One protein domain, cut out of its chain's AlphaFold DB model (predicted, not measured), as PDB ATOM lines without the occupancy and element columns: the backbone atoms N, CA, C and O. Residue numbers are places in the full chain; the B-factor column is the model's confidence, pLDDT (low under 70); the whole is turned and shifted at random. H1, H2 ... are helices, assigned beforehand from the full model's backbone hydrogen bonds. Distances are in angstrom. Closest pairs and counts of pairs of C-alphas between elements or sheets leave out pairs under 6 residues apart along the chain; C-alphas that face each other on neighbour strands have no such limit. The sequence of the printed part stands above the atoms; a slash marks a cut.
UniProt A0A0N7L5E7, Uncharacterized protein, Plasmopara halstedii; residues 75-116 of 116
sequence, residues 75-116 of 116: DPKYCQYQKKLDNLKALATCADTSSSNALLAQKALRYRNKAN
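AT A GLANCE: This is residues 75 to 116 of the 116 residues of an uncharacterized protein of Plasmopara halstedii (UniProt A0A0N7L5E7). Two helices, H1 and then H2, follow one another as the arms of a wide, open V, with the short link of residues 94 to 98 at its point and no packing between the arms. The printed part has 42 residues with two named helices and no named strand, and its class is all helix. It is extended, with a radius of gyration of the C-alphas of 16.4 A, and spans 52 by 20 by 11 A.

HOW THE PARTS SIT: H1, residues 76 to 93, and H2, residues 99 to 114, are apart, with no C-alpha of the one within 8 A of the other. A tight link of 5 residues joins them. Residues 75 to 116 stand free. Every O i to N i+4 pair is within hydrogen-bond range in H2, and 13 of 14 are in H1.

IN THESE COORDINATES: H1 begins at C-alpha 76, (367.582, 378.832, 366.830), and measures 26.8 A to C-alpha 93. H2 measures 22.8 A and ends at C-alpha 114, (319.740, 367.712, 358.165).

THE WHOLE: The two C-alphas farthest apart, those of Pro 76 and Asn 116, are 52.3 A apart. The printed part has no cut. Mean pLDDT of the printed part is 71.5; residue 79, residues 91 to 99 and residues 113 to 116 are under 70.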
ATOM      1  N   ASP A  75     369.295 377.322 362.689       72.19
ATOM      2  CA  ASP A  75     368.266 378.302 363.043       72.19
ATOM      3  C   ASP A  75     367.809 378.067 364.499       72.19
ATOM      4  O   ASP A  75     367.187 377.042 364.783       72.19
ATOM      5  N   PRO A  76     368.025 379.000 365.445       70.12
ATOM      6  CA  PRO A  76     367.582 378.832 366.830       70.12
ATOM      7  C   PRO A  76     366.053 378.706 366.963       70.12
ATOM      8  O   PRO A  76     365.551 378.181 367.961       70.12
ATOM      9  N   LYS A  77     365.285 379.153 365.958       71.94
ATOM     10  CA  LYS A  77     363.831 378.958 365.906       71.94
ATOM     11  C   LYS A  77     363.452 377.526 365.542       71.94
ATOM     12  O   LYS A  77     362.365 377.091 365.922       71.94
ATOM     13  N   TYR A  78     364.333 376.772 364.879       71.19
ATOM     14  CA  TYR A  78     364.106 375.364 364.555       71.19
ATOM     15  C   TYR A  78     363.801 374.548 365.812       71.19
ATOM     16  O   TYR A  78     362.788 373.856 365.858       71.19
ATOM     17  N   CYS A  79     364.583 374.721 366.880       69.81
ATOM     18  CA  CYS A  79     364.353 374.046 368.160       69.81
ATOM     19  C   CYS A  79     362.966 374.356 368.751       69.81
ATOM     20  O   CYS A  79     362.304 373.480 369.313       69.81
ATOM     21  N   GLN A  80     362.486 375.595 368.595       75.00
ATOM     22  CA  GLN A  80     361.155 375.995 369.060       75.00
ATOM     23  C   GLN A  80     360.046 375.360 368.212       75.00
ATOM     24  O   GLN A  80     359.046 374.877 368.752       75.00
ATOM     25  N   TYR A  81     360.224 375.328 366.889       76.75
ATOM     26  CA  TYR A  81     359.278 374.693 365.976       76.75
ATOM     27  C   TYR A  81     359.242 373.178 366.152       76.75
ATOM     28  O   TYR A  81     358.151 372.611 366.175       76.75
ATOM     29  N   GLN A  82     360.391 372.543 366.367       76.75
ATOM     30  CA  GLN A  82     360.504 371.112 366.616       76.75
ATOM     31  C   GLN A  82     359.740 370.715 367.884       76.75
ATOM     32  O   GLN A  82     358.876 369.847 367.835       76.75
ATOM     33  N   LYS A  83     359.930 371.450 368.987       79.12
ATOM     34  CA  LYS A  83     359.173 371.229 370.231       79.12
ATOM     35  C   LYS A  83     357.660 371.378 370.034       79.12
ATOM     36  O   LYS A  83     356.874 370.602 370.575       79.12
ATOM     37  N   LYS A  84     357.227 372.370 369.248       80.44
ATOM     38  CA  LYS A  84     355.805 372.572 368.924       80.44
ATOM     39  C   LYS A  84     355.249 371.436 368.061       80.44
ATOM     40  O   LYS A  84     354.115 371.014 368.270       80.44
ATOM     41  N   LEU A  85     356.044 370.946 367.115       80.88
ATOM     42  CA  LEU A  85     355.700 369.830 366.243       80.88
ATOM     43  C   LEU A  85     355.570 368.524 367.035       80.88
ATOM     44  O   LEU A  85     354.617 367.778 366.828       80.88
ATOM     45  N   ASP A  86     356.471 368.277 367.981       77.31
ATOM     46  CA  ASP A  86     356.430 367.089 368.835       77.31
ATOM     47  C   ASP A  86     355.225 367.115 369.787       77.31
ATOM     48  O   ASP A  86     354.536 366.107 369.933       77.31
ATOM     49  N   ASN A  87     354.866 368.288 370.321       77.38
ATOM     50  CA  ASN A  87     353.615 368.463 371.070       77.38
ATOM     51  C   ASN A  87     352.370 368.187 370.210       77.38
ATOM     52  O   ASN A  87     351.427 367.547 370.670       77.38
ATOM     53  N   LEU A  88     352.358 368.652 368.958       76.75
ATOM     54  CA  LEU A  88     351.260 368.383 368.025       76.75
ATOM     55  C   LEU A  88     351.151 366.892 367.693       76.75
ATOM     56  O   LEU A  88     350.043 366.363 367.665       76.75
ATOM     57  N   LYS A  89     352.280 366.201 367.497       74.31
ATOM     58  CA  LYS A  89     352.308 364.745 367.304       74.31
ATOM     59  C   LYS A  89     351.749 364.010 368.519       74.31
ATOM     60  O   LYS A  89     350.908 363.139 368.340       74.31
ATOM     61  N   ALA A  90     352.156 364.396 369.731       74.25
ATOM     62  CA  ALA A  90     351.657 363.799 370.968       74.25
ATOM     63  C   ALA A  90     350.138 363.994 371.142       74.25
ATOM     64  O   ALA A  90     349.424 363.070 371.528       74.25
ATOM     65  N   LEU A  91     349.617 365.176 370.799       67.31
ATOM     66  CA  LEU A  91     348.175 365.439 370.809       67.31
ATOM     67  C   LEU A  91     347.428 364.633 369.740       67.31
ATOM     68  O   LEU A  91     346.340 364.130 370.007       67.31
ATOM     69  N   ALA A  92     348.009 364.479 368.550       65.12
ATOM     70  CA  ALA A  92     347.420 363.699 367.466       65.12
ATOM     71  C   ALA A  92     347.398 362.191 367.768       65.12
ATOM     72  O   ALA A  92     346.454 361.509 367.381       65.12
ATOM     73  N   THR A  93     348.385 361.664 368.501       66.81
ATOM     74  CA  THR A  93     348.354 360.273 368.990       66.81
ATOM     75  C   THR A  93     347.295 360.040 370.067       66.81
ATOM     76  O   THR A  93     346.893 358.904 370.289       66.81
ATOM     77  N   CYS A  94     346.795 361.108 370.693       60.38
ATOM     78  CA  CYS A  94     345.688 361.092 371.649       60.38
ATOM     79  C   CYS A  94     344.338 361.432 370.984       60.38
ATOM     80  O   CYS A  94     343.442 361.970 371.637       60.38
ATOM     81  N   ALA A  95     344.176 361.154 369.683       57.41
ATOM     82  CA  ALA A  95     342.939 361.438 368.948       57.41
ATOM     83  C   ALA A  95     341.695 360.779 369.579       57.41
ATOM     84  O   ALA A  95     340.604 361.344 369.492       57.41
ATOM     85  N   ASP A  96     341.880 359.655 370.275       57.72
ATOM     86  CA  ASP A  96     340.803 358.869 370.880       57.72
ATOM     87  C   ASP A  96     340.307 359.410 372.234       57.72
ATOM     88  O   ASP A  96     339.274 358.963 372.728       57.72
ATOM     89  N   THR A  97     340.997 360.379 372.854       56.84
ATOM     90  CA  THR A  97     340.660 360.848 374.216       56.84
ATOM     91  C   THR A  97     340.093 362.265 374.283       56.84
ATOM     92  O   THR A  97     339.593 362.682 375.331       56.84
ATOM     93  N   SER A  98     340.102 363.016 373.179       64.94
ATOM     94  CA  SER A  98     339.515 364.359 373.148       64.94
ATOM     95  C   SER A  98     338.003 364.280 372.927       64.94
ATOM     96  O   SER A  98     337.521 364.236 371.792       64.94
ATOM     97  N   SER A  99     337.239 364.308 374.022       69.19
ATOM     98  CA  SER A  99     335.769 364.419 374.010       69.19
ATOM     99  C   SER A  99     335.276 365.560 373.107       69.19
ATOM    100  O   SER A  99     334.272 365.420 372.409       69.19
ATOM    101  N   SER A 100     336.034 366.656 373.033       70.56
ATOM    102  CA  SER A 100     335.771 367.791 372.145       70.56
ATOM    103  C   SER A 100     335.787 367.412 370.660       70.56
ATOM    104  O   SER A 100     334.921 367.863 369.911       70.56
ATOM    105  N   ASN A 101     336.715 366.557 370.217       70.31
ATOM    106  CA  ASN A 101     336.794 366.134 368.814       70.31
ATOM    107  C   ASN A 101     335.623 365.216 368.438       70.31
ATOM    108  O   ASN A 101     335.040 365.371 367.364       70.31
ATOM    109  N   ALA A 102     335.222 364.323 369.348       70.31
ATOM    110  CA  ALA A 102     334.047 363.471 369.166       70.31
ATOM    111  C   ALA A 102     332.752 364.297 369.056       70.31
ATOM    112  O   ALA A 102     331.927 364.056 368.172       70.31
ATOM    113  N   LEU A 103     332.599 365.328 369.895       77.88
ATOM    114  CA  LEU A 103     331.452 366.241 369.853       77.88
ATOM    115  C   LEU A 103     331.410 367.068 368.559       77.88
ATOM    116  O   LEU A 103     330.337 367.248 367.976       77.88
ATOM    117  N   LEU A 104     332.562 367.542 368.073       80.88
ATOM    118  CA  LEU A 104     332.656 368.252 366.793       80.88
ATOM    119  C   LEU A 104     332.291 367.345 365.609       80.88
ATOM    120  O   LEU A 104     331.512 367.757 364.748       80.88
ATOM    121  N   ALA A 105     332.772 366.099 365.599       75.75
ATOM    122  CA  ALA A 105     332.427 365.115 364.574       75.75
ATOM    123  C   ALA A 105     330.927 364.771 364.590       75.75
ATOM    124  O   ALA A 105     330.269 364.781 363.547       75.75
ATOM    125  N   GLN A 106     330.345 364.552 365.775       75.38
ATOM    126  CA  GLN A 106     328.912 364.293 365.925       75.38
ATOM    127  C   GLN A 106     328.066 365.480 365.441       75.38
ATOM    128  O   GLN A 106     327.048 365.291 364.770       75.38
ATOM    129  N   LYS A 107     328.486 366.714 365.749       81.88
ATOM    130  CA  LYS A 107     327.817 367.928 365.273       81.88
ATOM    131  C   LYS A 107     327.870 368.021 363.746       81.88
ATOM    132  O   LYS A 107     326.833 368.260 363.132       81.88
ATOM    133  N   ALA A 108     329.025 367.767 363.133       83.31
ATOM    134  CA  ALA A 108     329.179 367.772 361.678       83.31
ATOM    135  C   ALA A 108     328.268 366.739 360.986       83.31
ATOM    136  O   ALA A 108     327.587 367.073 360.014       83.31
ATOM    137  N   LEU A 109     328.168 365.518 361.528       77.00
ATOM    138  CA  LEU A 109     327.263 364.482 361.012       77.00
ATOM    139  C   LEU A 109     325.789 364.901 361.086       77.00
ATOM    140  O   LEU A 109     325.038 364.691 360.134       77.00
ATOM    141  N   ARG A 110     325.372 365.540 362.186       79.19
ATOM    142  CA  ARG A 110     324.000 366.057 362.332       79.19
ATOM    143  C   ARG A 110     323.670 367.128 361.293       79.19
ATOM    144  O   ARG A 110     322.548 367.139 360.800       79.19
ATOM    145  N   TYR A 111     324.615 368.006 360.955       77.88
ATOM    146  CA  TYR A 111     324.406 368.999 359.896       77.88
ATOM    147  C   TYR A 111     324.317 368.359 358.512       77.88
ATOM    148  O   TYR A 111     323.427 368.724 357.751       77.88
ATOM    149  N   ARG A 112     325.163 367.365 358.209       74.12
ATOM    150  CA  ARG A 112     325.097 366.633 356.935       74.12
ATOM    151  C   ARG A 112     323.750 365.939 356.745       74.12
ATOM    152  O   ARG A 112     323.181 366.001 355.667       74.12
ATOM    153  N   ASN A 113     323.228 365.321 357.802       67.50
ATOM    154  CA  ASN A 113     321.976 364.569 357.736       67.50
ATOM    155  C   ASN A 113     320.720 365.454 357.803       67.50
ATOM    156  O   ASN A 113     319.639 364.967 357.507       67.50
ATOM    157  N   LYS A 114     320.839 366.729 358.204       65.56
ATOM    158  CA  LYS A 114     319.740 367.712 358.165       65.56
ATOM    159  C   LYS A 114     319.627 368.453 356.833       65.56
ATOM    160  O   LYS A 114     318.616 369.105 356.607       65.56
ATOM    161  N   ALA A 115     320.677 368.423 356.017       57.78
ATOM    162  CA  ALA A 115     320.718 369.091 354.720       57.78
ATOM    163  C   ALA A 115     320.130 368.241 353.574       57.78
ATOM    164  O   ALA A 115     320.205 368.674 352.428       57.78
ATOM    165  N   ASN A 116     319.563 367.067 353.892       47.06
ATOM    166  CA  ASN A 116     318.762 366.239 352.991       47.06
ATOM    167  C   ASN A 116     317.300 366.277 353.434       47.06
ATOM    168  O   ASN A 116     317.022 365.710 354.516       47.06
TER     169      ASN A 116